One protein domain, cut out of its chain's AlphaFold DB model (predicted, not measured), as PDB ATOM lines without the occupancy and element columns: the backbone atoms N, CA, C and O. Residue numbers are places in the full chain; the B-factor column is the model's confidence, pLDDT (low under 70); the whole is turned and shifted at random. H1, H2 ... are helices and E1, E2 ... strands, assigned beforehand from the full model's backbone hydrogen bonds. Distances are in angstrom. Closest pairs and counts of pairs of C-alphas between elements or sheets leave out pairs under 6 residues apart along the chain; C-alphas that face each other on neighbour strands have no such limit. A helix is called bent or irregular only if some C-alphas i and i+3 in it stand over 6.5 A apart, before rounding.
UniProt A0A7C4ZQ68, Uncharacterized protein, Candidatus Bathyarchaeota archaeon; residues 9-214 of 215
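AT A GLANCE: This is residues 9 to 214 of the 215 residues of an uncharacterized protein of Candidatus Bathyarchaeota archaeon (UniProt A0A7C4ZQ68). A strongly twisted sheet of five strands is the core, with two long helices, H1 and H6, crossing over one face and the short helix H2 on the other, where the sheet curls round it. H3 leads away from the end of E5 as an arm whose residues 131 to 136 and 139 to 142 stand free; the stretch after it, with the small H4, swings out in a wide loop that comes back to H5 and H6. The printed part has 206 residues, with six named helices and five named strands in the order H1 E1 E2 E3 H2 E4 E5 H3 H4 H5 H6. The sheet's order is E1 E2 E3 E4 E5, mixed, and the class is mixed, helices and strands. The whole is only just loose, close to compact, with a radius of gyration of the C-alphas of 20.3 A and spans of 60 by 49 by 27 A.

HOW THE PARTS SIT: H1, residues 9 to 39, is on the sheet, at a height over the sheet of 8.7 A; of the named strands it lies only just over E2 alone, residues 55 to 63, on which 9 of its 31 C-alphas fall when dropped onto the local plane, and it runs along the strands, at 1 degrees to E2 on the local plane. E1, residues 44 to 52, is an edge strand and forms a hairpin with E2, with N 47 and O 60 at 2.9 A; E1 bends by 85 degrees at residue 49 and E2 by 78 degrees at residue 58. E3, residues 79 to 85, is antiparallel to E2, with N 61 and O 80 at 2.9 A; E1, E2 and E3 form a meander, each strand the antiparallel neighbour of the one before. H2, residues 92 to 101, joins E3 to its parallel neighbour E4, residues 104 to 109, in a strand-helix-strand unit, two parallel strands with a helix between, whose crossover is right-handed; N 83 and O 106 are 2.9 A apart. E5, residues 114 to 119, is the other edge strand and forms a hairpin with E4, with N 107 and O 116 at 2.9 A. H3, residues 120 to 142, touches H2 with residues 120 to 127 alone, about perpendicular at 75 degrees; the closest C-alphas are those of Leu 99 and Lys 120, 5.6 A apart. H4, residues 152 to 155, and H5, residues 180 to 184, are not on the sheet and touch no helix. H6, residues 186 to 209, is on the same face as H1, with H2 on the opposite face: three layers, helices on both faces of a sheet. The closest C-alphas of H6 and E5 are those of Ala 115 and Thr 200, 5.8 A apart. H1 and H6 touch at a steep tilt of 39 degrees, the same way, closest at the C-alphas of Leu 29 and Ile 197, 5.7 A apart. In H5 every O i to N i+4 pair is within hydrogen-bond range, in H1 22 of 27, H2 5 of 6, H3 17 of 19 and H6 18 of 20, while H4 is too short for such a pair.

IN THESE COORDINATES: H1 begins at C-alpha 9 (211.731, 297.145, 213.125) and is 45.7 A long. E1 measures 19.2 A, E2 21.5 A and E3 19.8 A; E4 and E5 measure 16.3 A and 16.5 A. H2 is 14.8 A long. H3 is 29.7 A long and ends at C-alpha 142 (213.338, 300.889, 167.886); it has a kink of 42 degrees near residue 127 and is irregular, with C-alphas 122 and 125 7.8 A apart. H4 and H5 measure 6.0 A and 6.5 A. H6 is 34.6 A long, ends at C-alpha 209 (228.887, 261.514, 184.566), and is only just irregular, with C-alphas 191 and 194 6.9 A apart.

THE WHOLE: The C-alphas farthest apart are those of Lys 39 and Thr 161, at 60.4 A, and the printed part has no cut. The links from E2 to E3, 15 residues, and from H4 to H5, 24 residues, are long. The mean pLDDT of the printed part is 72.2, and 72 residues are under 70, among them residues 43 to 77 and 167 to 182.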
ATOM      1  N   ARG A   9     210.878 298.118 212.423       41.62
ATOM      2  CA  ARG A   9     211.731 297.145 213.125       41.62
ATOM      3  C   ARG A   9     211.410 295.711 212.729       41.62
ATOM      4  O   ARG A   9     212.334 294.905 212.672       41.62
ATOM      5  N   GLU A  10     210.150 295.397 212.457       40.69
ATOM      6  CA  GLU A  10     209.727 294.046 212.092       40.69
ATOM      7  C   GLU A  10     210.135 293.703 210.649       40.69
ATOM      8  O   GLU A  10     210.758 292.661 210.434       40.69
ATOM      9  N   GLU A  11     209.942 294.617 209.689       41.81
ATOM     10  CA  GLU A  11     210.359 294.441 208.281       41.81
ATOM     11  C   GLU A  11     211.816 293.955 208.139       41.81
ATOM     12  O   GLU A  11     212.102 292.981 207.438       41.81
ATOM     13  N   LYS A  12     212.748 294.594 208.862       42.62
ATOM     14  CA  LYS A  12     214.191 294.298 208.787       42.62
ATOM     15  C   LYS A  12     214.599 292.978 209.442       42.62
ATOM     16  O   LYS A  12     215.667 292.459 209.126       42.62
ATOM     17  N   VAL A  13     213.780 292.437 210.343       42.34
ATOM     18  CA  VAL A  13     214.017 291.122 210.961       42.34
ATOM     19  C   VAL A  13     213.522 290.001 210.043       42.34
ATOM     20  O   VAL A  13     214.154 288.948 209.964       42.34
ATOM     21  N   PHE A  14     212.431 290.228 209.305       53.62
ATOM     22  CA  PHE A  14     211.812 289.202 208.463       53.62
ATOM     23  C   PHE A  14     212.552 288.922 207.145       53.62
ATOM     24  O   PHE A  14     212.663 287.752 206.773       53.62
ATOM     25  N   ASP A  15     213.117 289.939 206.484       59.84
ATOM     26  CA  ASP A  15     214.076 289.726 205.379       59.84
ATOM     27  C   ASP A  15     215.332 288.988 205.877       59.84
ATOM     28  O   ASP A  15     215.792 288.019 205.269       59.84
ATOM     29  N   GLY A  16     215.817 289.382 207.063       64.44
ATOM     30  CA  GLY A  16     216.943 288.740 207.734       64.44
ATOM     31  C   GLY A  16     216.766 287.231 207.883       64.44
ATOM     32  O   GLY A  16     217.632 286.485 207.445       64.44
ATOM     33  N   TYR A  17     215.625 286.765 208.400       74.06
ATOM     34  CA  TYR A  17     215.367 285.330 208.575       74.06
ATOM     35  C   TYR A  17     215.538 284.510 207.281       74.06
ATOM     36  O   TYR A  17     216.207 283.476 207.298       74.06
ATOM     37  N   TRP A  18     214.954 284.946 206.158       72.50
ATOM     38  CA  TRP A  18     215.026 284.173 204.909       72.50
ATOM     39  C   TRP A  18     216.400 284.241 204.249       72.50
ATOM     40  O   TRP A  18     216.841 283.237 203.687       72.50
ATOM     41  N   ARG A  19     217.083 285.387 204.346       71.69
ATOM     42  CA  ARG A  19     218.463 285.548 203.880       71.69
ATOM     43  C   ARG A  19     219.426 284.697 204.705       71.69
ATOM     44  O   ARG A  19     220.233 283.975 204.136       71.69
ATOM     45  N   ASP A  20     219.317 284.731 206.028       77.69
ATOM     46  CA  ASP A  20     220.195 283.981 206.927       77.69
ATOM     47  C   ASP A  20     219.956 282.458 206.778       77.69
ATOM     48  O   ASP A  20     220.904 281.674 206.809       77.69
ATOM     49  N   LEU A  21     218.713 282.031 206.499       78.50
ATOM     50  CA  LEU A  21     218.380 280.651 206.114       78.50
ATOM     51  C   LEU A  21     218.959 280.252 204.741       78.50
ATOM     52  O   LEU A  21     219.369 279.105 204.562       78.50
ATOM     53  N   HIS A  22     219.001 281.177 203.777       81.06
ATOM     54  CA  HIS A  22     219.584 280.954 202.445       81.06
ATOM     55  C   HIS A  22     221.105 280.819 202.528       81.06
ATOM     56  O   HIS A  22     221.647 279.826 202.056       81.06
ATOM     57  N   LEU A  23     221.768 281.734 203.240       76.19
ATOM     58  CA  LEU A  23     223.205 281.688 203.528       76.19
ATOM     59  C   LEU A  23     223.593 280.414 204.293       76.19
ATOM     60  O   LEU A  23     224.624 279.806 204.002       76.19
ATOM     61  N   ALA A  24     222.770 279.965 205.246       81.12
ATOM     62  CA  ALA A  24     222.992 278.698 205.941       81.12
ATOM     63  C   ALA A  24     222.881 277.487 204.995       81.12
ATOM     64  O   ALA A  24     223.676 276.555 205.103       81.12
ATOM     65  N   PHE A  25     221.930 277.505 204.057       82.38
ATOM     66  CA  PHE A  25     221.772 276.449 203.055       82.38
ATOM     67  C   PHE A  25     222.945 276.425 202.065       82.38
ATOM     68  O   PHE A  25     223.553 275.375 201.864       82.38
ATOM     69  N   GLU A  26     223.317 277.584 201.523       79.12
ATOM     70  CA  GLU A  26     224.466 277.768 200.634       79.12
ATOM     71  C   GLU A  26     225.772 277.305 201.295       79.12
ATOM     72  O   GLU A  26     226.476 276.463 200.741       79.12
ATOM     73  N   THR A  27     226.047 277.763 202.524       78.38
ATOM     74  CA  THR A  27     227.250 277.379 203.282       78.38
ATOM     75  C   THR A  27     227.343 275.863 203.462       78.38
ATOM     76  O   THR A  27     228.382 275.275 203.166       78.38
ATOM     77  N   ARG A  28     226.262 275.207 203.911       86.12
ATOM     78  CA  ARG A  28     226.265 273.747 204.115       86.12
ATOM     79  C   ARG A  28     226.392 272.976 202.805       86.12
ATOM     80  O   ARG A  28     227.093 271.970 202.773       86.12
ATOM     81  N   LEU A  29     225.785 273.450 201.717       83.19
ATOM     82  CA  LEU A  29     225.953 272.832 200.403       83.19
ATOM     83  C   LEU A  29     227.401 272.960 199.899       83.19
ATOM     84  O   LEU A  29     227.950 271.977 199.405       83.19
ATOM     85  N   VAL A  30     228.052 274.116 200.071       76.38
ATOM     86  CA  VAL A  30     229.475 274.310 199.727       76.38
ATOM     87  C   VAL A  30     230.384 273.403 200.555       76.38
ATOM     88  O   VAL A  30     231.272 272.764 199.989       76.38
ATOM     89  N   GLU A  31     230.163 273.306 201.869       81.62
ATOM     90  CA  GLU A  31     230.903 272.391 202.747       81.62
ATOM     91  C   GLU A  31     230.753 270.934 202.282       81.62
ATOM     92  O   GLU A  31     231.757 270.262 202.043       81.62
ATOM     93  N   SER A  32     229.521 270.455 202.080       86.31
ATOM     94  CA  SER A  32     229.259 269.081 201.636       86.31
ATOM     95  C   SER A  32     229.839 268.792 200.248       86.31
ATOM     96  O   SER A  32     230.469 267.753 200.062       86.31
ATOM     97  N   LEU A  33     229.727 269.712 199.283       80.62
ATOM     98  CA  LEU A  33     230.356 269.574 197.960       80.62
ATOM     99  C   LEU A  33     231.885 269.488 198.053       80.62
ATOM    100  O   LEU A  33     232.495 268.658 197.376       80.62
ATOM    101  N   SER A  34     232.495 270.302 198.920       75.25
ATOM    102  CA  SER A  34     233.945 270.318 199.161       75.25
ATOM    103  C   SER A  34     234.459 269.043 199.840       75.25
ATOM    104  O   SER A  34     235.654 268.763 199.785       75.25
ATOM    105  N   ILE A  35     233.577 268.267 200.478       82.94
ATOM    106  CA  ILE A  35     233.911 267.014 201.162       82.94
ATOM    107  C   ILE A  35     233.611 265.800 200.269       82.94
ATOM    108  O   ILE A  35     234.455 264.913 200.146       82.94
ATOM    109  N   GLU A  36     232.436 265.735 199.638       84.38
ATOM    110  CA  GLU A  36     232.001 264.544 198.895       84.38
ATOM    111  C   GLU A  36     232.598 264.448 197.485       84.38
ATOM    112  O   GLU A  36     233.004 263.361 197.069       84.38
ATOM    113  N   LEU A  37     232.732 265.558 196.749       76.62
ATOM    114  CA  LEU A  37     233.252 265.499 195.378       76.62
ATOM    115  C   LEU A  37     234.725 265.036 195.312       76.62
ATOM    116  O   LEU A  37     235.018 264.167 194.482       76.62
ATOM    117  N   PRO A  38     235.639 265.461 196.214       76.00
ATOM    118  CA  PRO A  38     236.986 264.894 196.283       76.00
ATOM    119  C   PRO A  38     237.022 263.412 196.685       76.00
ATOM    120  O   PRO A  38     237.802 262.657 196.105       76.00
ATOM    121  N   LYS A  39     236.151 262.944 197.601       80.12
ATOM    122  CA  LYS A  39     236.026 261.500 197.914       80.12
ATOM    123  C   LYS A  39     235.623 260.679 196.686       80.12
ATOM    124  O   LYS A  39     236.062 259.544 196.532       80.12
ATOM    125  N   MET A  40     234.803 261.259 195.808       79.25
ATOM    126  CA  MET A  40     234.369 260.667 194.536       79.25
ATOM    127  C   MET A  40     235.374 260.877 193.384       79.25
ATOM    128  O   MET A  40     235.045 260.588 192.231       79.25
ATOM    129  N   GLY A  41     236.578 261.393 193.670       71.06
ATOM    130  CA  GLY A  41     237.635 261.623 192.683       71.06
ATOM    131  C   GLY A  41     237.318 262.721 191.662       71.06
ATOM    132  O   GLY A  41     237.749 262.621 190.514       71.06
ATOM    133  N   ARG A  42     236.516 263.731 192.031       70.12
ATOM    134  CA  ARG A  42     236.084 264.814 191.131       70.12
ATOM    135  C   ARG A  42     236.783 266.128 191.477       70.12
ATOM    136  O   ARG A  42     236.519 266.723 192.519       70.12
ATOM    137  N   GLU A  43     237.625 266.612 190.569       65.62
ATOM    138  CA  GLU A  43     238.237 267.942 190.665       65.62
ATOM    139  C   GLU A  43     237.285 269.012 190.106       65.62
ATOM    140  O   GLU A  43     237.154 269.197 188.894       65.62
ATOM    141  N   VAL A  44     236.610 269.730 191.007       62.81
ATOM    142  CA  VAL A  44     235.762 270.880 190.666       62.81
ATOM    143  C   VAL A  44     236.227 272.142 191.380       62.81
ATOM    144  O   VAL A  44     236.690 272.106 192.519       62.81
ATOM    145  N   PHE A  45     236.055 273.277 190.714       64.44
ATOM    146  CA  PHE A  45     236.090 274.599 191.318       64.44
ATOM    147  C   PHE A  45     234.661 275.020 191.682       64.44
ATOM    148  O   PHE A  45     233.747 274.909 190.859       64.44
ATOM    149  N   ILE A  46     234.485 275.498 192.914       63.81
ATOM    150  CA  ILE A  46     233.208 275.956 193.470       63.81
ATOM    151  C   ILE A  46     233.299 277.473 193.652       63.81
ATOM    152  O   ILE A  46     234.218 277.951 194.314       63.81
ATOM    153  N   SER A  47     232.352 278.225 193.090       61.72
ATOM    154  CA  SER A  47     232.225 279.669 193.311       61.72
ATOM    155  C   SER A  47     230.857 280.001 193.894       61.72
ATOM    156  O   SER A  47     229.842 279.766 193.240       61.72
ATOM    157  N   ALA A  48     230.854 280.578 195.094       55.03
ATOM    158  CA  ALA A  48     229.701 281.243 195.702       55.03
ATOM    159  C   ALA A  48     229.516 282.665 195.143       55.03
ATOM    160  O   ALA A  48     230.478 283.253 194.635       55.03
ATOM    161  N   GLU A  49     228.286 283.187 195.214       53.19
ATOM    162  CA  GLU A  49     227.851 284.513 194.732       53.19
ATOM    163  C   GLU A  49     228.418 284.945 193.355       53.19
ATOM    164  O   GLU A  49     228.721 286.123 193.136       53.19
ATOM    165  N   ALA A  50     228.594 284.010 192.414       50.00
ATOM    166  CA  ALA A  50     229.359 284.243 191.186       50.00
ATOM    167  C   ALA A  50     228.797 285.439 190.371       50.00
ATOM    168  O   ALA A  50     227.652 285.365 189.903       50.00
ATOM    169  N   PRO A  51     229.559 286.544 190.200       45.28
ATOM    170  CA  PRO A  51     229.069 287.753 189.545       45.28
ATOM    171  C   PRO A  51     229.135 287.627 188.019       45.28
ATOM    172  O   PRO A  51     230.185 287.333 187.451       45.28
ATOM    173  N   GLU A  52     228.015 287.896 187.352       52.19
ATOM    174  CA  GLU A  52     227.817 287.726 185.909       52.19
ATOM    175  C   GLU A  52     227.128 288.963 185.299       52.19
ATOM    176  O   GLU A  52     226.390 289.675 185.980       52.19
ATOM    177  N   ASP A  53     227.290 289.201 183.988       38.66
ATOM    178  CA  ASP A  53     226.807 290.424 183.295       38.66
ATOM    179  C   ASP A  53     225.286 290.689 183.402       38.66
ATOM    180  O   ASP A  53     224.790 291.738 182.996       38.66
ATOM    181  N   VAL A  54     224.528 289.696 183.875       38.78
ATOM    182  CA  VAL A  54     223.060 289.669 183.948       38.78
ATOM    183  C   VAL A  54     222.535 289.179 185.309       38.78
ATOM    184  O   VAL A  54     221.347 288.881 185.437       38.78
ATOM    185  N   GLY A  55     223.381 289.102 186.342       41.47
ATOM    186  CA  GLY A  55     222.963 288.783 187.713       41.47
ATOM    187  C   GLY A  55     224.061 288.146 188.567       41.47
ATOM    188  O   GLY A  55     225.231 288.151 188.202       41.47
ATOM    189  N   LYS A  56     223.666 287.559 189.697       49.25
ATOM    190  CA  LYS A  56     224.477 286.582 190.436       49.25
ATOM    191  C   LYS A  56     223.856 285.195 190.284       49.25
ATOM    192  O   LYS A  56     222.642 285.096 190.109       49.25
ATOM    193  N   LEU A  57     224.681 284.159 190.374       48.16
ATOM    194  CA  LEU A  57     224.250 282.808 190.744       48.16
ATOM    195  C   LEU A  57     224.580 282.588 192.222       48.16
ATOM    196  O   LEU A  57     225.618 283.073 192.673       48.16
ATOM    197  N   ASP A  58     223.744 281.832 192.940       48.19
ATOM    198  CA  ASP A  58     224.080 281.373 194.295       48.19
ATOM    199  C   ASP A  58     225.374 280.543 194.237       48.19
ATOM    200  O   ASP A  58     226.378 280.892 194.852       48.19
ATOM    201  N   LEU A  59     225.392 279.495 193.401       48.38
ATOM    202  CA  LEU A  59     226.560 278.634 193.213       48.38
ATOM    203  C   LEU A  59     226.839 278.325 191.738       48.38
ATOM    204  O   LEU A  59     225.951 277.970 190.958       48.38
ATOM    205  N   LEU A  60     228.118 278.392 191.374       54.28
ATOM    206  CA  LEU A  60     228.646 278.034 190.062       54.28
ATOM    207  C   LEU A  60     229.728 276.956 190.210       54.28
ATOM    208  O   LEU A  60     230.734 277.158 190.893       54.28
ATOM    209  N   LEU A  61     229.523 275.816 189.549       52.69
ATOM    210  CA  LEU A  61     230.425 274.665 189.560       52.69
ATOM    211  C   LEU A  61     231.123 274.519 188.205       52.69
ATOM    212  O   LEU A  61     230.478 274.366 187.162       52.69
ATOM    213  N   ILE A  62     232.457 274.541 188.240       53.38
ATOM    214  CA  ILE A  62     233.329 274.460 187.065       53.38
ATOM    215  C   ILE A  62     234.268 273.262 187.240       53.38
ATOM    216  O   ILE A  62     235.195 273.303 188.045       53.38
ATOM    217  N   SER A  63     234.041 272.187 186.484       40.22
ATOM    218  CA  SER A  63     234.977 271.052 186.429       40.22
ATOM    219  C   SER A  63     236.281 271.459 185.726       40.22
ATOM    220  O   SER A  63     236.231 272.213 184.753       40.22
ATOM    221  N   ASN A  64     237.428 270.963 186.207       38.03
ATOM    222  CA  ASN A  64     238.783 271.423 185.850       38.03
ATOM    223  C   ASN A  64     238.979 272.934 186.093       38.03
ATOM    224  O   ASN A  64     238.940 273.756 185.171       38.03
ATOM    225  N   GLY A  65     239.186 273.307 187.357       29.92
ATOM    226  CA  GLY A  65     239.351 274.701 187.764       29.92
ATOM    227  C   GLY A  65     240.613 275.379 187.219       29.92
ATOM    228  O   GLY A  65     241.657 274.750 187.111       29.92
ATOM    229  N   HIS A  66     240.507 276.680 186.925       27.75
ATOM    230  CA  HIS A  66     241.434 277.734 187.376       27.75
ATOM    231  C   HIS A  66     240.921 279.112 186.905       27.75
ATOM    232  O   HIS A  66     241.128 279.498 185.760       27.75
ATOM    233  N   HIS A  67     240.303 279.855 187.834       24.91
ATOM    234  CA  HIS A  67     239.821 281.246 187.711       24.91
ATOM    235  C   HIS A  67     238.661 281.525 186.721       24.91
ATOM    236  O   HIS A  67     238.538 280.876 185.683       24.91
ATOM    237  N   PRO A  68     237.811 282.539 187.003       26.86
ATOM    238  CA  PRO A  68     236.743 282.979 186.102       26.86
ATOM    239  C   PRO A  68     237.276 283.891 184.975       26.86
ATOM    240  O   PRO A  68     236.925 285.063 184.887       26.86
ATOM    241  N   ILE A  69     238.134 283.352 184.099       22.42
ATOM    242  CA  ILE A  69     238.454 283.941 182.786       22.42
ATOM    243  C   ILE A  69     238.433 282.830 181.724       22.42
ATOM    244  O   ILE A  69     239.007 281.758 181.897       22.42
ATOM    245  N   THR A  70     237.757 283.091 180.605       29.52
ATOM    246  CA  THR A  70     237.473 282.128 179.530       29.52
ATOM    247  C   THR A  70     238.732 281.609 178.816       29.52
ATOM    248  O   THR A  70     239.277 282.289 177.949       29.52
ATOM    249  N   ILE A  71     239.152 280.370 179.106       21.53
ATOM    250  CA  ILE A  71     240.245 279.652 178.413       21.53
ATOM    251  C   ILE A  71     239.829 278.192 178.144       21.53
ATOM    252  O   ILE A  71     239.009 277.632 178.870       21.53
ATOM    253  N   ARG A  72     240.374 277.572 177.088       23.92
ATOM    254  CA  ARG A  72     240.134 276.171 176.685       23.92
ATOM    255  C   ARG A  72     241.356 275.272 176.960       23.92
ATOM    256  O   ARG A  72     242.463 275.779 177.067       23.92
ATOM    257  N   ASP A  73     241.237 273.947 177.051       32.09
ATOM    258  CA  ASP A  73     240.056 273.099 176.792       32.09
ATOM    259  C   ASP A  73     239.699 272.245 178.047       32.09
ATOM    260  O   ASP A  73     239.763 272.813 179.133       32.09
ATOM    261  N   CYS A  74     239.217 270.995 178.097       33.59
ATOM    262  CA  CYS A  74     239.359 269.842 177.205       33.59
ATOM    263  C   CYS A  74     238.043 269.068 177.019       33.59
ATOM    264  O   CYS A  74     237.417 268.635 177.986       33.59
ATOM    265  N   LEU A  75     237.705 268.817 175.755       44.31
ATOM    266  CA  LEU A  75     236.675 267.920 175.218       44.31
ATOM    267  C   LEU A  75     235.210 268.230 175.574       44.31
ATOM    268  O   LEU A  75     234.428 268.394 174.645       44.31
ATOM    269  N   MET A  76     234.815 268.340 176.846       50.84
ATOM    270  CA  MET A  76     233.459 268.771 177.238       50.84
ATOM    271  C   MET A  76     233.497 269.585 178.538       50.84
ATOM    272  O   MET A  76     233.278 269.062 179.631       50.84
ATOM    273  N   ARG A  77     233.747 270.896 178.418       58.75
ATOM    274  CA  ARG A  77     233.545 271.844 179.524       58.75
ATOM    275  C   ARG A  77     232.052 271.993 179.784       58.75
ATOM    276  O   ARG A  77     231.370 272.651 179.008       58.75
ATOM    277  N   LYS A  78     231.568 271.373 180.860       70.69
ATOM    278  CA  LYS A  78     230.186 271.506 181.322       70.69
ATOM    279  C   LYS A  78     230.118 272.436 182.523       70.69
ATOM    280  O   LYS A  78     230.666 272.122 183.578       70.69
ATOM    281  N   THR A  79     229.396 273.532 182.360       75.00
ATOM    282  CA  THR A  79     229.092 274.470 183.438       75.00
ATOM    283  C   THR A  79     227.787 274.052 184.109       75.00
ATOM    284  O   THR A  79     226.745 273.984 183.446       75.00
ATOM    285  N   ILE A  80     227.831 273.791 185.419       80.62
ATOM    286  CA  ILE A  80     226.641 273.504 186.229       80.62
ATOM    287  C   ILE A  80     226.389 274.706 187.142       80.62
ATOM    288  O   ILE A  80     227.220 275.040 187.984       80.62
ATOM    289  N   GLY A  81     225.246 275.366 186.965       78.38
ATOM    290  CA  GLY A  81     224.752 276.359 187.920       78.38
ATOM    291  C   GLY A  81     223.842 275.688 188.941       78.38
ATOM    292  O   GLY A  81     223.084 274.789 188.571       78.38
ATOM    293  N   VAL A  82     223.881 276.136 190.192       80.81
ATOM    294  CA  VAL A  82     222.913 275.741 191.220       80.81
ATOM    295  C   VAL A  82     222.243 276.999 191.769       80.81
ATOM    296  O   VAL A  82     222.915 277.930 192.205       80.81
ATOM    297  N   GLU A  83     220.914 277.019 191.719       82.75
ATOM    298  CA  GLU A  83     220.060 278.083 192.256       82.75
ATOM    299  C   GLU A  83     219.302 277.522 193.464       82.75
ATOM    300  O   GLU A  83     218.617 276.497 193.364       82.75
ATOM    301  N   LEU A  84     219.389 278.207 194.599       82.31
ATOM    302  CA  LEU A  84     218.768 277.804 195.853       82.31
ATOM    303  C   LEU A  84     217.475 278.587 196.084       82.31
ATOM    304  O   LEU A  84     217.360 279.778 195.780       82.31
ATOM    305  N   LYS A  85     216.453 277.908 196.609       82.25
ATOM    306  CA  LYS A  85     215.181 278.526 197.000       82.25
ATOM    307  C   LYS A  85     214.758 278.044 198.380       82.25
ATOM    308  O   LYS A  85     214.298 276.917 198.562       82.25
ATOM    309  N   THR A  86     214.882 278.930 199.361       76.00
ATOM    310  CA  THR A  86     214.353 278.722 200.714       76.00
ATOM    311  C   THR A  86     212.821 278.718 200.740       76.00
ATOM    312  O   THR A  86     212.227 277.960 201.501       76.00
ATOM    313  N   GLY A  87     212.184 279.512 199.870       68.56
ATOM    314  CA  GLY A  87     210.730 279.598 199.704       68.56
ATOM    315  C   GLY A  87     210.158 278.862 198.479       68.56
ATOM    316  O   GLY A  87     210.839 278.131 197.759       68.56
ATOM    317  N   TYR A  88     208.864 279.083 198.227       68.56
ATOM    318  CA  TYR A  88     208.125 278.468 197.112       68.56
ATOM    319  C   TYR A  88     208.262 279.221 195.780       68.56
ATOM    320  O   TYR A  88     208.195 278.597 194.718       68.56
ATOM    321  N   GLY A  89     208.457 280.541 195.827       65.62
ATOM    322  CA  GLY A  89     208.559 281.395 194.644       65.62
ATOM    323  C   GLY A  89     209.794 281.093 193.793       65.62
ATOM    324  O   GLY A  89     210.871 280.820 194.316       65.62
ATOM    325  N   TRP A  90     209.629 281.140 192.473       67.38
ATOM    326  CA  TRP A  90     210.694 281.059 191.471       67.38
ATOM    327  C   TRP A  90     210.187 281.691 190.167       67.38
ATOM    328  O   TRP A  90     208.983 281.662 189.910       67.38
ATOM    329  N   SER A  91     211.076 282.260 189.347       71.31
ATOM    330  CA  SER A  91     210.702 282.840 188.051       71.31
ATOM    331  C   SER A  91     211.259 282.035 186.876       71.31
ATOM    332  O   SER A  91     212.450 281.724 186.818       71.31
ATOM    333  N   MET A  92     210.405 281.786 185.879       77.81
ATOM    334  CA  MET A  92     210.814 281.259 184.571       77.81
ATOM    335  C   MET A  92     211.851 282.156 183.879       77.81
ATOM    336  O   MET A  92     212.698 281.651 183.149       77.81
ATOM    337  N   GLU A  93     211.826 283.469 184.126       78.00
ATOM    338  CA  GLU A  93     212.791 284.411 183.548       78.00
ATOM    339  C   GLU A  93     214.179 284.287 184.192       78.00
ATOM    340  O   GLU A  93     215.182 284.435 183.498       78.00
ATOM    341  N   GLN A  94     214.255 283.959 185.491       73.19
ATOM    342  CA  GLN A  94     215.524 283.628 186.156       73.19
ATOM    343  C   GLN A  94     216.113 282.347 185.553       73.19
ATOM    344  O   GLN A  94     217.264 282.342 185.122       73.19
ATOM    345  N   VAL A  95     215.298 281.290 185.440       83.06
ATOM    346  CA  VAL A  95     215.712 280.008 184.849       83.06
ATOM    347  C   VAL A  95     216.177 280.182 183.399       83.06
ATOM    348  O   VAL A  95     217.255 279.704 183.053       83.06
ATOM    349  N   GLU A  96     215.439 280.919 182.561       86.75
ATOM    350  CA  GLU A  96     215.870 281.219 181.188       86.75
ATOM    351  C   GLU A  96     217.216 281.965 181.165       86.75
ATOM    352  O   GLU A  96     218.140 281.565 180.456       86.75
ATOM    353  N   ARG A  97     217.348 283.022 181.977       82.62
ATOM    354  CA  ARG A  97     218.549 283.865 182.058       82.62
ATOM    355  C   ARG A  97     219.796 283.070 182.443       82.62
ATOM    356  O   ARG A  97     220.846 283.272 181.837       82.62
ATOM    357  N   TYR A  98     219.688 282.148 183.397       79.88
ATOM    358  CA  TYR A  98     220.817 281.311 183.803       79.88
ATOM    359  C   TYR A  98     221.129 280.209 182.784       79.88
ATOM    360  O   TYR A  98     222.301 279.955 182.517       79.88
ATOM    361  N   LEU A  99     220.123 279.612 182.133       85.62
ATOM    362  CA  LEU A  99     220.331 278.624 181.062       85.62
ATOM    363  C   LEU A  99     221.065 279.195 179.838       85.62
ATOM    364  O   LEU A  99     221.709 278.445 179.104       85.62
ATOM    365  N   TRP A 100     221.051 280.514 179.622       83.75
ATOM    366  CA  TRP A 100     221.934 281.139 178.633       83.75
ATOM    367  C   TRP A 100     223.419 281.069 179.022       83.75
ATOM    368  O   TRP A 100     224.257 280.916 178.131       83.75
ATOM    369  N   LYS A 101     223.747 281.086 180.320       77.69
ATOM    370  CA  LYS A 101     225.118 281.038 180.861       77.69
ATOM    371  C   LYS A 101     225.626 279.611 181.120       77.69
ATOM    372  O   LYS A 101     226.756 279.307 180.755       77.69
ATOM    373  N   VAL A 102     224.797 278.723 181.675       79.81
ATOM    374  CA  VAL A 102     225.190 277.351 182.066       79.81
ATOM    375  C   VAL A 102     224.664 276.284 181.094       79.81
ATOM    376  O   VAL A 102     223.745 276.543 180.316       79.81
ATOM    377  N   ASP A 103     225.235 275.077 181.117       84.50
ATOM    378  CA  ASP A 103     224.755 273.932 180.321       84.50
ATOM    379  C   ASP A 103     223.646 273.161 181.038       84.50
ATOM    380  O   ASP A 103     222.793 272.513 180.419       84.50
ATOM    381  N   SER A 104     223.666 273.197 182.367       87.50
ATOM    382  CA  SER A 104     222.655 272.595 183.230       87.50
ATOM    383  C   SER A 104     222.483 273.457 184.476       87.50
ATOM    384  O   SER A 104     223.461 273.792 185.140       87.50
ATOM    385  N   LEU A 105     221.242 273.838 184.762       86.81
ATOM    386  CA  LEU A 105     220.848 274.553 185.967       86.81
ATOM    387  C   LEU A 105     220.145 273.563 186.891       86.81
ATOM    388  O   LEU A 105     219.133 272.979 186.503       86.81
ATOM    389  N   ILE A 106     220.662 273.386 188.100       88.00
ATOM    390  CA  ILE A 106     219.995 272.626 189.155       88.00
ATOM    391  C   ILE A 106     219.268 273.633 190.044       88.00
ATOM    392  O   ILE A 106     219.883 274.537 190.600       88.00
ATOM    393  N   LEU A 107     217.947 273.508 190.139       88.69
ATOM    394  CA  LEU A 107     217.128 274.307 191.047       88.69
ATOM    395  C   LEU A 107     216.812 273.456 192.275       88.69
ATOM    396  O   LEU A 107     216.139 272.432 192.134       88.69
ATOM    397  N   THR A 108     217.246 273.895 193.456       86.25
ATOM    398  CA  THR A 108     217.015 273.169 194.713       86.25
ATOM    399  C   THR A 108     216.153 273.983 195.675       86.25
ATOM    400  O   THR A 108     216.460 275.130 196.005       86.25
ATOM    401  N   ARG A 109     215.061 273.381 196.155       87.12
ATOM    402  CA  ARG A 109     214.072 273.991 197.048       87.12
ATOM    403  C   ARG A 109     214.108 273.368 198.442       87.12
ATOM    404  O   ARG A 109     213.655 272.244 198.643       87.12
ATOM    405  N   LEU A 110     214.507 274.156 199.439       85.19
ATOM    406  CA  LEU A 110     214.492 273.760 200.853       85.19
ATOM    407  C   LEU A 110     213.067 273.459 201.358       85.19
ATOM    408  O   LEU A 110     212.842 272.504 202.097       85.19
ATOM    409  N   ALA A 111     212.078 274.235 200.902       85.00
ATOM    410  CA  ALA A 111     210.679 274.133 201.329       85.00
ATOM    411  C   ALA A 111     209.954 272.819 200.966       85.00
ATOM    412  O   ALA A 111     208.833 272.603 201.432       85.00
ATOM    413  N   THR A 112     210.557 271.962 200.135       87.50
ATOM    414  CA  THR A 112     210.058 270.612 199.800       87.50
ATOM    415  C   THR A 112     211.175 269.559 199.707       87.50
ATOM    416  O   THR A 112     210.920 268.422 199.325       87.50
ATOM    417  N   ALA A 113     212.415 269.935 200.040       90.12
ATOM    418  CA  ALA A 113     213.650 269.188 199.785       90.12
ATOM    419  C   ALA A 113     213.902 268.776 198.314       90.12
ATOM    420  O   ALA A 113     214.738 267.914 198.052       90.12
ATOM    421  N   ASP A 114     213.188 269.329 197.332       89.31
ATOM    422  CA  ASP A 114     213.301 268.902 195.931       89.31
ATOM    423  C   ASP A 114     214.485 269.545 195.210       89.31
ATOM    424  O   ASP A 114     214.780 270.721 195.408       89.31
ATOM    425  N   ALA A 115     215.110 268.786 194.310       88.69
ATOM    426  CA  ALA A 115     216.115 269.270 193.373       88.69
ATOM    427  C   ALA A 115     215.727 268.834 191.950       88.69
ATOM    428  O   ALA A 115     215.267 267.708 191.751       88.69
ATOM    429  N   VAL A 116     215.882 269.715 190.957       91.75
ATOM    430  CA  VAL A 116     215.518 269.431 189.556       91.75
ATOM    431  C   VAL A 116     216.545 270.002 188.581       91.75
ATOM    432  O   VAL A 116     217.003 271.131 188.743       91.75
ATOM    433  N   VAL A 117     216.897 269.226 187.549       92.19
ATOM    434  CA  VAL A 117     217.841 269.640 186.498       92.19
ATOM    435  C   VAL A 117     217.093 270.192 185.287       92.19
ATOM    436  O   VAL A 117     216.370 269.463 184.610       92.19
ATOM    437  N   PHE A 118     217.347 271.450 184.947       90.00
ATOM    438  CA  PHE A 118     217.026 272.031 183.647       90.00
ATOM    439  C   PHE A 118     218.284 271.995 182.771       90.00
ATOM    440  O   PHE A 118     219.272 272.657 183.084       90.00
ATOM    441  N   ARG A 119     218.285 271.244 181.662       90.69
ATOM    442  CA  ARG A 119     219.440 271.207 180.744       90.69
ATOM    443  C   ARG A 119     219.209 272.108 179.543       90.69
ATOM    444  O   ARG A 119     218.195 271.990 178.856       90.69
ATOM    445  N   LYS A 120     220.198 272.944 179.225       89.31
ATOM    446  CA  LYS A 120     220.168 273.884 178.094       89.31
ATOM    447  C   LYS A 120     219.794 273.187 176.785       89.31
ATOM    448  O   LYS A 120     218.898 273.646 176.088       89.31
ATOM    449  N   ARG A 121     220.411 272.027 176.508       90.94
ATOM    450  CA  ARG A 121     220.161 271.198 175.311       90.94
ATOM    451  C   ARG A 121     218.691 270.781 175.145       90.94
ATOM    452  O   ARG A 121     218.184 270.791 174.032       90.94
ATOM    453  N   GLU A 122     218.017 270.442 176.245       93.19
ATOM    454  CA  GLU A 122     216.618 269.985 176.262       93.19
ATOM    455  C   GLU A 122     215.646 271.163 176.089       93.19
ATOM    456  O   GLU A 122     214.559 271.002 175.541       93.19
ATOM    457  N   LEU A 123     216.071 272.368 176.482       94.00
ATOM    458  CA  LEU A 123     215.283 273.598 176.413       94.00
ATOM    459  C   LEU A 123     215.647 274.505 175.225       94.00
ATOM    460  O   LEU A 123     215.027 275.554 175.058       94.00
ATOM    461  N   MET A 124     216.580 274.105 174.351       93.56
ATOM    462  CA  MET A 124     216.981 274.886 173.169       93.56
ATOM    463  C   MET A 124     215.811 275.377 172.293       93.56
ATOM    464  O   MET A 124     215.867 276.533 171.873       93.56
ATOM    465  N   PRO A 125     214.736 274.602 172.025       94.56
ATOM    466  CA  PRO A 125     213.590 275.107 171.263       94.56
ATOM    467  C   PRO A 125     212.882 276.288 171.948       94.56
ATOM    468  O   PRO A 125     212.508 277.255 171.284       94.56
ATOM    469  N   PHE A 126     212.749 276.239 173.278       94.06
ATOM    470  CA  PHE A 126     212.185 277.322 174.089       94.06
ATOM    471  C   PHE A 126     213.124 278.536 174.136       94.06
ATOM    472  O   PHE A 126     212.681 279.654 173.878       94.06
ATOM    473  N   LEU A 127     214.420 278.318 174.383       93.12
ATOM    474  CA  LEU A 127     215.434 279.377 174.429       93.12
ATOM    475  C   LEU A 127     215.519 280.126 173.087       93.12
ATOM    476  O   LEU A 127     215.376 281.348 173.050       93.12
ATOM    477  N   THR A 128     215.641 279.407 171.966       94.19
ATOM    478  CA  THR A 128     215.638 280.004 170.619       94.19
ATOM    479  C   THR A 128     214.354 280.792 170.348       94.19
ATOM    480  O   THR A 128     214.422 281.892 169.797       94.19
ATOM    481  N   ARG A 129     213.182 280.284 170.760       94.81
ATOM    482  CA  ARG A 129     211.913 281.008 170.592       94.81
ATOM    483  C   ARG A 129     211.868 282.289 171.430       94.81
ATOM    484  O   ARG A 129     211.574 283.347 170.878       94.81
ATOM    485  N   SER A 130     212.229 282.216 172.713       93.00
ATOM    486  CA  SER A 130     212.282 283.384 173.605       93.00
ATOM    487  C   SER A 130     213.243 284.452 173.070       93.00
ATOM    488  O   SER A 130     212.906 285.635 173.057       93.00
ATOM    489  N   LEU A 131     214.400 284.056 172.528       93.00
ATOM    490  CA  LEU A 131     215.342 284.983 171.896       93.00
ATOM    491  C   LEU A 131     214.741 285.684 170.665       93.00
ATOM    492  O   LEU A 131     214.893 286.897 170.527       93.00
ATOM    493  N   VAL A 132     214.013 284.966 169.801       95.94
ATOM    494  CA  VAL A 132     213.298 285.566 168.657       95.94
ATOM    495  C   VAL A 132     212.241 286.570 169.127       95.94
ATOM    496  O   VAL A 132     212.175 287.680 168.594       95.94
ATOM    497  N   ASP A 133     211.458 286.232 170.151       92.25
ATOM    498  CA  ASP A 133     210.416 287.117 170.682       92.25
ATOM    499  C   ASP A 133     211.008 288.342 171.421       92.25
ATOM    500  O   ASP A 133     210.477 289.452 171.304       92.25
ATOM    501  N   LYS A 134     212.169 288.203 172.082       89.81
ATOM    502  CA  LYS A 134     212.952 289.333 172.624       89.81
ATOM    503  C   LYS A 134     213.512 290.231 171.514       89.81
ATOM    504  O   LYS A 134     213.374 291.451 171.602       89.81
ATOM    505  N   ILE A 135     214.069 289.667 170.438       92.75
ATOM    506  CA  ILE A 135     214.527 290.434 169.261       92.75
ATOM    507  C   ILE A 135     213.352 291.189 168.619       92.75
ATOM    508  O   ILE A 135     213.498 292.353 168.244       92.75
ATOM    509  N   ALA A 136     212.169 290.573 168.534       92.06
ATOM    510  CA  ALA A 136     210.958 291.241 168.065       92.06
ATOM    511  C   ALA A 136     210.522 292.386 169.002       92.06
ATOM    512  O   ALA A 136     210.178 293.464 168.515       92.06
ATOM    513  N   LYS A 137     210.600 292.207 170.332       88.88
ATOM    514  CA  LYS A 137     210.343 293.273 171.323       88.88
ATOM    515  C   LYS A 137     211.285 294.469 171.127       88.88
ATOM    516  O   LYS A 137     210.804 295.600 171.100       88.88
ATOM    517  N   VAL A 138     212.584 294.230 170.921       89.12
ATOM    518  CA  VAL A 138     213.576 295.290 170.645       89.12
ATOM    519  C   VAL A 138     213.299 295.992 169.311       89.12
ATOM    520  O   VAL A 138     213.304 297.218 169.259       89.12
ATOM    521  N   LYS A 139     212.981 295.250 168.239       91.75
ATOM    522  CA  LYS A 139     212.633 295.847 166.936       91.75
ATOM    523  C   LYS A 139     211.388 296.736 167.004       91.75
ATOM    524  O   LYS A 139     211.398 297.813 166.421       91.75
ATOM    525  N   ARG A 140     210.343 296.334 167.740       88.69
ATOM    526  CA  ARG A 140     209.164 297.190 167.983       88.69
ATOM    527  C   ARG A 140     209.542 298.490 168.691       88.69
ATOM    528  O   ARG A 140     209.144 299.553 168.234       88.69
ATOM    529  N   PHE A 141     210.353 298.402 169.749       86.50
ATOM    530  CA  PHE A 141     210.828 299.564 170.504       86.50
ATOM    531  C   PHE A 141     211.602 300.553 169.619       86.50
ATOM    532  O   PHE A 141     211.279 301.736 169.602       86.50
ATOM    533  N   LEU A 142     212.559 300.063 168.820       90.50
ATOM    534  CA  LEU A 142     213.338 300.889 167.886       90.50
ATOM    535  C   LEU A 142     212.487 301.513 166.764       90.50
ATOM    536  O   LEU A 142     212.824 302.586 166.273       90.50
ATOM    537  N   ASN A 143     211.379 300.870 166.386       92.00
ATOM    538  CA  ASN A 143     210.437 301.366 165.379       92.00
ATOM    539  C   ASN A 143     209.322 302.266 165.958       92.00
ATOM    540  O   ASN A 143     208.454 302.703 165.204       92.00
ATOM    541  N   GLY A 144     209.290 302.508 167.273       87.81
ATOM    542  CA  GLY A 144     208.242 303.298 167.932       87.81
ATOM    543  C   GLY A 144     206.909 302.572 168.194       87.81
ATOM    544  O   GLY A 144     205.981 303.201 168.697       87.81
ATOM    545  N   ASP A 145     206.796 301.262 167.930       86.12
ATOM    546  CA  ASP A 145     205.635 300.424 168.309       86.12
ATOM    547  C   ASP A 145     205.698 300.081 169.813       86.12
ATOM    548  O   ASP A 145     205.945 298.945 170.237       86.12
ATOM    549  N   LEU A 146     205.552 301.119 170.640       77.94
ATOM    550  CA  LEU A 146     205.640 301.053 172.096       77.94
ATOM    551  C   LEU A 146     204.348 300.504 172.705       77.94
ATOM    552  O   LEU A 146     203.467 301.240 173.142       77.94
ATOM    553  N   LYS A 147     204.264 299.176 172.791       75.31
ATOM    554  CA  LYS A 147     203.217 298.495 173.563       75.31
ATOM    555  C   LYS A 147     203.587 298.478 175.041       75.31
ATOM    556  O   LYS A 147     204.370 297.631 175.476       75.31
ATOM    557  N   VAL A 148     203.029 299.428 175.787       72.75
ATOM    558  CA  VAL A 148     203.082 299.443 177.253       72.75
ATOM    559  C   VAL A 148     202.280 298.252 177.781       72.75
ATOM    560  O   VAL A 148     201.205 297.939 177.272       72.75
ATOM    561  N   LEU A 149     202.828 297.559 178.775       71.31
ATOM    562  CA  LEU A 149     202.182 296.465 179.492       71.31
ATOM    563  C   LEU A 149     202.482 296.643 180.985       71.31
ATOM    564  O   LEU A 149     203.621 296.997 181.306       71.31
ATOM    565  N   PRO A 150     201.523 296.385 181.888       73.56
ATOM    566  CA  PRO A 150     201.803 296.354 183.316       73.56
ATOM    567  C   PRO A 150     202.753 295.196 183.650       73.56
ATOM    568  O   PRO A 150     202.639 294.100 183.096       73.56
ATOM    569  N   SER A 151     203.660 295.434 184.592       69.25
ATOM    570  CA  SER A 151     204.524 294.433 185.219       69.25
ATOM    571  C   SER A 151     204.410 294.531 186.743       69.25
ATOM    572  O   SER A 151     203.747 295.427 187.269       69.25
ATOM    573  N   ASN A 152     205.071 293.637 187.478       64.81
ATOM    574  CA  ASN A 152     205.126 293.739 188.941       64.81
ATOM    575  C   ASN A 152     205.891 295.001 189.394       64.81
ATOM    576  O   ASN A 152     205.601 295.554 190.449       64.81
ATOM    577  N   ASP A 153     206.788 295.536 188.564       65.75
ATOM    578  CA  ASP A 153     207.509 296.791 188.826       65.75
ATOM    579  C   ASP A 153     206.568 298.018 188.835       65.75
ATOM    580  O   ASP A 153     206.927 299.093 189.316       65.75
ATOM    581  N   CYS A 154     205.323 297.876 188.354       76.19
ATOM    582  CA  CYS A 154     204.296 298.912 188.454       76.19
ATOM    583  C   CYS A 154     203.867 299.224 189.901       76.19
ATOM    584  O   CYS A 154     203.278 300.285 190.123       76.19
ATOM    585  N   PHE A 155     204.178 298.356 190.873       64.94
ATOM    586  CA  PHE A 155     203.983 298.620 192.305       64.94
ATOM    587  C   PHE A 155     204.962 299.660 192.877       64.94
ATOM    588  O   PHE A 155     204.602 300.374 193.809       64.94
ATOM    589  N   GLU A 156     206.159 299.798 192.297       65.19
ATOM    590  CA  GLU A 156     207.231 300.697 192.772       65.19
ATOM    591  C   GLU A 156     207.592 301.782 191.736       65.19
ATOM    592  O   GLU A 156     208.627 302.446 191.806       65.19
ATOM    593  N   CYS A 157     206.735 301.975 190.731       71.44
ATOM    594  CA  CYS A 157     207.040 302.823 189.587       71.44
ATOM    595  C   CYS A 157     207.110 304.313 189.965       71.44
ATOM    596  O   CYS A 157     206.103 304.946 190.282       71.44
ATOM    597  N   LEU A 158     208.295 304.916 189.825       73.31
ATOM    598  CA  LEU A 158     208.514 306.352 190.057       73.31
ATOM    599  C   LEU A 158     207.840 307.261 189.005       73.31
ATOM    600  O   LEU A 158     207.765 308.476 189.186       73.31
ATOM    601  N   VAL A 159     207.343 306.699 187.896       77.25
ATOM    602  CA  VAL A 159     206.680 307.456 186.825       77.25
ATOM    603  C   VAL A 159     205.226 307.726 187.217       77.25
ATOM    604  O   VAL A 159     204.323 306.944 186.918       77.25
ATOM    605  N   GLN A 160     204.990 308.861 187.881       74.44
ATOM    606  CA  GLN A 160     203.655 309.289 188.328       74.44
ATOM    607  C   GLN A 160     202.647 309.505 187.184       74.44
ATOM    608  O   GLN A 160     201.447 309.518 187.432       74.44
ATOM    609  N   THR A 161     203.100 309.649 185.937       79.56
ATOM    610  CA  THR A 161     202.241 309.781 184.746       79.56
ATOM    611  C   THR A 161     201.887 308.445 184.080       79.56
ATOM    612  O   THR A 161     201.177 308.440 183.078       79.56
ATOM    613  N   CYS A 162     202.368 307.309 184.597       77.19
ATOM    614  CA  CYS A 162     202.074 305.989 184.038       77.19
ATOM    615  C   CYS A 162     200.674 305.505 184.457       77.19
ATOM    616  O   CYS A 162     200.381 305.400 185.646       77.19
ATOM    617  N   GLU A 163     199.830 305.146 183.485       79.00
ATOM    618  CA  GLU A 163     198.459 304.649 183.712       79.00
ATOM    619  C   GLU A 163     198.408 303.349 184.544       79.00
ATOM    620  O   GLU A 163     197.466 303.117 185.303       79.00
ATOM    621  N   PHE A 164     199.460 302.531 184.458       79.94
ATOM    622  CA  PHE A 164     199.595 301.270 185.190       79.94
ATOM    623  C   PHE A 164     200.196 301.426 186.595       79.94
ATOM    624  O   PHE A 164     200.293 300.433 187.310       79.94
ATOM    625  N   ASN A 165     200.608 302.632 187.000       79.56
ATOM    626  CA  ASN A 165     201.241 302.880 188.296       79.56
ATOM    627  C   ASN A 165     200.296 302.494 189.450       79.56
ATOM    628  O   ASN A 165     199.267 303.137 189.661       79.56
ATOM    629  N   MET A 166     200.632 301.439 190.194       71.19
ATOM    630  CA  MET A 166     199.751 300.898 191.232       71.19
ATOM    631  C   MET A 166     199.868 301.662 192.555       71.19
ATOM    632  O   MET A 166     198.859 301.811 193.249       71.19
ATOM    633  N   ALA A 167     201.023 302.275 192.841       68.69
ATOM    634  CA  ALA A 167     201.179 303.198 193.966       68.69
ATOM    635  C   ALA A 167     200.219 304.401 193.841       68.69
ATOM    636  O   ALA A 167     199.517 304.731 194.797       68.69
ATOM    637  N   ASN A 168     200.078 304.973 192.637       66.25
ATOM    638  CA  ASN A 168     199.057 305.992 192.337       66.25
ATOM    639  C   ASN A 168     197.612 305.489 192.545       66.25
ATOM    640  O   ASN A 168     196.723 306.281 192.851       66.25
ATOM    641  N   GLN A 169     197.357 304.188 192.369       67.62
ATOM    642  CA  GLN A 169     196.041 303.562 192.566       67.62
ATOM    643  C   GLN A 169     195.776 303.155 194.030       67.62
ATOM    644  O   GLN A 169     194.799 302.452 194.297       67.62
ATOM    645  N   GLY A 170     196.639 303.541 194.979       61.38
ATOM    646  CA  GLY A 170     196.537 303.135 196.387       61.38
ATOM    647  C   GLY A 170     196.842 301.652 196.632       61.38
ATOM    648  O   GLY A 170     196.576 301.140 197.717       61.38
ATOM    649  N   LYS A 171     197.395 300.957 195.634       56.62
ATOM    650  CA  LYS A 171     197.822 299.559 195.700       56.62
ATOM    651  C   LYS A 171     199.344 299.534 195.781       56.62
ATOM    652  O   LYS A 171     200.025 299.461 194.761       56.62
ATOM    653  N   GLY A 172     199.873 299.632 196.998       54.69
ATOM    654  CA  GLY A 172     201.278 299.303 197.243       54.69
ATOM    655  C   GLY A 172     201.556 297.821 196.945       54.69
ATOM    656  O   GLY A 172     200.604 297.043 196.810       54.69
ATOM    657  N   PRO A 173     202.831 297.410 196.844       52.53
ATOM    658  CA  PRO A 173     203.163 295.993 196.811       52.53
ATOM    659  C   PRO A 173     202.601 295.323 198.070       52.53
ATOM    660  O   PRO A 173     202.829 295.788 199.189       52.53
ATOM    661  N   GLU A 174     201.849 294.234 197.899       47.03
ATOM    662  CA  GLU A 174     201.417 293.408 199.027       47.03
ATOM    663  C   GLU A 174     202.645 292.649 199.540       47.03
ATOM    664  O   GLU A 174     202.952 291.543 199.090       47.03
ATOM    665  N   PHE A 175     203.396 293.285 200.445       43.50
ATOM    666  CA  PHE A 175     204.510 292.654 201.138       43.50
ATOM    667  C   PHE A 175     203.994 291.386 201.814       43.50
ATOM    668  O   PHE A 175     203.247 291.448 202.795       43.50
ATOM    669  N   VAL A 176     204.394 290.227 201.284       46.47
ATOM    670  CA  VAL A 176     204.060 288.921 201.854       46.47
ATOM    671  C   VAL A 176     204.891 288.741 203.120       46.47
ATOM    672  O   VAL A 176     205.913 288.054 203.134       46.47
ATOM    673  N   LEU A 177     204.449 289.418 204.183       48.25
ATOM    674  CA  LEU A 177     204.989 289.300 205.527       48.25
ATOM    675  C   LEU A 177     205.100 287.827 205.890       48.25
ATOM    676  O   LEU A 177     204.229 287.011 205.569       48.25
ATOM    677  N   VAL A 178     206.183 287.498 206.586       51.94
ATOM    678  CA  VAL A 178     206.515 286.133 206.985       51.94
ATOM    679  C   VAL A 178     205.575 285.721 208.110       51.94
ATOM    680  O   VAL A 178     205.916 285.766 209.292       51.94
ATOM    681  N   LYS A 179     204.345 285.359 207.724       60.50
ATOM    682  CA  LYS A 179     203.279 284.919 208.621       60.50
ATOM    683  C   LYS A 179     203.830 283.903 209.613       60.50
ATOM    684  O   LYS A 179     204.644 283.048 209.261       60.50
ATOM    685  N   LYS A 180     203.321 283.953 210.842       61.09
ATOM    686  CA  LYS A 180     203.775 283.131 211.972       61.09
ATOM    687  C   LYS A 180     203.867 281.628 211.647       61.09
ATOM    688  O   LYS A 180     204.748 280.945 212.166       61.09
ATOM    689  N   GLU A 181     203.010 281.128 210.752       61.88
ATOM    690  CA  GLU A 181     203.071 279.766 210.199       61.88
ATOM    691  C   GLU A 181     204.433 279.394 209.577       61.88
ATOM    692  O   GLU A 181     204.894 278.277 209.784       61.88
ATOM    693  N   HIS A 182     205.129 280.309 208.893       66.12
ATOM    694  CA  HIS A 182     206.439 280.043 208.289       66.12
ATOM    695  C   HIS A 182     207.537 279.833 209.336       66.12
ATOM    696  O   HIS A 182     208.305 278.880 209.229       66.12
ATOM    697  N   PHE A 183     207.584 280.657 210.390       70.44
ATOM    698  CA  PHE A 183     208.566 280.481 211.468       70.44
ATOM    699  C   PHE A 183     208.351 279.155 212.216       70.44
ATOM    700  O   PHE A 183     209.316 278.463 212.552       70.44
ATOM    701  N   HIS A 184     207.094 278.734 212.399       76.69
ATOM    702  CA  HIS A 184     206.771 277.416 212.956       76.69
ATOM    703  C   HIS A 184     207.208 276.239 212.065       76.69
ATOM    704  O   HIS A 184     207.345 275.128 212.573       76.69
ATOM    705  N   ARG A 185     207.505 276.472 210.778       77.62
ATOM    706  CA  ARG A 185     208.077 275.474 209.858       77.62
ATOM    707  C   ARG A 185     209.609 275.450 209.843       77.62
ATOM    708  O   ARG A 185     210.179 274.604 209.162       77.62
ATOM    709  N   THR A 186     210.305 276.277 210.634       82.12
ATOM    710  CA  THR A 186     211.779 276.210 210.748       82.12
ATOM    711  C   THR A 186     212.305 274.786 211.024       82.12
ATOM    712  O   THR A 186     213.242 274.386 210.341       82.12
ATOM    713  N   PRO A 187     211.715 273.965 211.924       86.75
ATOM    714  CA  PRO A 187     212.188 272.593 212.148       86.75
ATOM    715  C   PRO A 187     212.006 271.669 210.932       86.75
ATOM    716  O   PRO A 187     212.850 270.819 210.671       86.75
ATOM    717  N   GLU A 188     210.934 271.856 210.159       87.06
ATOM    718  CA  GLU A 188     210.692 271.135 208.902       87.06
ATOM    719  C   GLU A 188     211.743 271.515 207.848       87.06
ATOM    720  O   GLU A 188     212.351 270.644 207.232       87.06
ATOM    721  N   LEU A 189     212.027 272.813 207.708       86.69
ATOM    722  CA  LEU A 189     213.053 273.340 206.802       86.69
ATOM    723  C   LEU A 189     214.465 272.866 207.191       86.69
ATOM    724  O   LEU A 189     215.259 272.545 206.311       86.69
ATOM    725  N   MET A 190     214.768 272.758 208.489       87.50
ATOM    726  CA  MET A 190     216.029 272.183 208.983       87.50
ATOM    727  C   MET A 190     216.144 270.680 208.690       87.50
ATOM    728  O   MET A 190     217.211 270.227 208.289       87.50
ATOM    729  N   ASN A 191     215.060 269.909 208.827       89.25
ATOM    730  CA  ASN A 191     215.053 268.487 208.460       89.25
ATOM    731  C   ASN A 191     215.219 268.287 206.943       89.25
ATOM    732  O   ASN A 191     215.925 267.378 206.508       89.25
ATOM    733  N   ASN A 192     214.617 269.164 206.135       92.75
ATOM    734  CA  ASN A 192     214.750 269.153 204.680       92.75
ATOM    735  C   ASN A 192     216.154 269.544 204.187       92.75
ATOM    736  O   ASN A 192     216.483 269.233 203.045       92.75
ATOM    737  N   LEU A 193     216.969 270.224 205.004       90.62
ATOM    738  CA  LEU A 193     218.247 270.814 204.591       90.62
ATOM    739  C   LEU A 193     219.213 269.788 203.997       90.62
ATOM    740  O   LEU A 193     219.598 269.916 202.837       90.62
ATOM    741  N   TYR A 194     219.571 268.754 204.758       93.00
ATOM    742  CA  TYR A 194     220.499 267.735 204.264       93.00
ATOM    743  C   TYR A 194     219.880 266.883 203.151       93.00
ATOM    744  O   TYR A 194     220.548 266.622 202.162       93.00
ATOM    745  N   ILE A 195     218.574 266.594 203.209       95.62
ATOM    746  CA  ILE A 195     217.861 265.892 202.125       95.62
ATOM    747  C   ILE A 195     217.964 266.675 200.801       95.62
ATOM    748  O   ILE A 195     218.165 266.082 199.740       95.62
ATOM    749  N   ALA A 196     217.859 268.007 200.850       92.44
ATOM    750  CA  ALA A 196     218.018 268.882 199.692       92.44
ATOM    751  C   ALA A 196     219.478 268.948 199.203       92.44
ATOM    752  O   ALA A 196     219.713 268.962 197.992       92.44
ATOM    753  N   ILE A 197     220.452 268.971 200.121       90.25
ATOM    754  CA  ILE A 197     221.890 268.932 199.811       90.25
ATOM    755  C   ILE A 197     222.252 267.618 199.112       90.25
ATOM    756  O   ILE A 197     222.776 267.659 198.001       90.25
ATOM    757  N   ASP A 198     221.900 266.474 199.698       94.25
ATOM    758  CA  ASP A 198     222.221 265.140 199.182       94.25
ATOM    759  C   ASP A 198     221.642 264.950 197.771       94.25
ATOM    760  O   ASP A 198     222.374 264.648 196.828       94.25
ATOM    761  N   ARG A 199     220.355 265.280 197.579       95.75
ATOM    762  CA  ARG A 199     219.699 265.282 196.256       95.75
ATOM    763  C   ARG A 199     220.372 266.223 195.250       95.75
ATOM    764  O   ARG A 199     220.361 265.947 194.053       95.75
ATOM    765  N   THR A 200     220.946 267.338 195.703       89.38
ATOM    766  CA  THR A 200     221.689 268.262 194.830       89.38
ATOM    767  C   THR A 200     223.032 267.663 194.421       89.38
ATOM    768  O   THR A 200     223.384 267.725 193.244       89.38
ATOM    769  N   ILE A 201     223.753 267.033 195.355       89.12
ATOM    770  CA  ILE A 201     225.025 266.344 195.098       89.12
ATOM    771  C   ILE A 201     224.811 265.167 194.137       89.12
ATOM    772  O   ILE A 201     225.531 265.076 193.143       89.12
ATOM    773  N   ASP A 202     223.783 264.341 194.350       93.31
ATOM    774  CA  ASP A 202     223.401 263.249 193.442       93.31
ATOM    775  C   ASP A 202     223.190 263.755 192.006       93.31
ATOM    776  O   ASP A 202     223.742 263.203 191.049       93.31
ATOM    777  N   LEU A 203     222.428 264.842 191.837       90.62
ATOM    778  CA  LEU A 203     222.186 265.433 190.521       90.62
ATOM    779  C   LEU A 203     223.451 266.049 189.910       90.62
ATOM    780  O   LEU A 203     223.651 265.919 188.704       90.62
ATOM    781  N   ILE A 204     224.334 266.663 190.703       86.25
ATOM    782  CA  ILE A 204     225.640 267.154 190.226       86.25
ATOM    783  C   ILE A 204     226.496 265.986 189.723       86.25
ATOM    784  O   ILE A 204     227.036 266.062 188.621       86.25
ATOM    785  N   VAL A 205     226.586 264.891 190.479       85.50
ATOM    786  CA  VAL A 205     227.372 263.700 190.118       85.50
ATOM    787  C   VAL A 205     226.820 263.049 188.845       85.50
ATOM    788  O   VAL A 205     227.585 262.788 187.914       85.50
ATOM    789  N   VAL A 206     225.496 262.878 188.744       88.75
ATOM    790  CA  VAL A 206     224.824 262.401 187.521       88.75
ATOM    791  C   VAL A 206     225.105 263.326 186.335       88.75
ATOM    792  O   VAL A 206     225.395 262.855 185.235       88.75
ATOM    793  N   GLU A 207     225.067 264.645 186.530       83.56
ATOM    794  CA  GLU A 207     225.322 265.595 185.451       83.56
ATOM    795  C   GLU A 207     226.797 265.682 185.038       83.56
ATOM    796  O   GLU A 207     227.051 265.937 183.857       83.56
ATOM    797  N   LEU A 208     227.746 265.409 185.938       79.56
ATOM    798  CA  LEU A 208     229.166 265.231 185.615       79.56
ATOM    799  C   LEU A 208     229.411 263.909 184.862       79.56
ATOM    800  O   LEU A 208     230.135 263.896 183.866       79.56
ATOM    801  N   ASP A 209     228.767 262.807 185.260       79.69
ATOM    802  CA  ASP A 209     228.887 261.514 184.566       79.69
ATOM    803  C   ASP A 209     228.164 261.474 183.213       79.69
ATOM    804  O   ASP A 209     228.585 260.758 182.302       79.69
ATOM    805  N   ASN A 210     227.153 262.317 183.011       71.75
ATOM    806  CA  ASN A 210     226.547 262.523 181.696       71.75
ATOM    807  C   ASN A 210     227.519 263.141 180.661       71.75
ATOM    808  O   ASN A 210     227.200 263.124 179.474       71.75
ATOM    809  N   CYS A 211     228.707 263.623 181.064       59.81
ATOM    810  CA  CYS A 211     229.794 263.999 180.145       59.81
ATOM    811  C   CYS A 211     230.751 262.849 179.793       59.81
ATOM    812  O   CYS A 211     231.381 262.889 178.738       59.81
ATOM    813  N   SER A 212     230.905 261.832 180.649       49.94
ATOM    814  CA  SER A 212     231.880 260.752 180.417       49.94
ATOM    815  C   SER A 212     231.372 259.678 179.446       49.94
ATOM    816  O   SER A 212     232.174 258.926 178.891       49.94
ATOM    817  N   ARG A 213     230.051 259.634 179.217       45.72
ATOM    818  CA  ARG A 213     229.341 258.588 178.457       45.72
ATOM    819  C   ARG A 213     228.999 258.941 177.003       45.72
ATOM    820  O   ARG A 213     228.522 258.071 176.285       45.72
ATOM    821  N   THR A 214     229.227 260.174 176.551       44.75
ATOM    822  CA  THR A 214     229.024 260.583 175.145       44.75
ATOM    823  C   THR A 214     230.315 260.436 174.335       44.75
ATOM    824  O   THR A 214     230.859 261.426 173.842       44.75
TER     825      THR A 214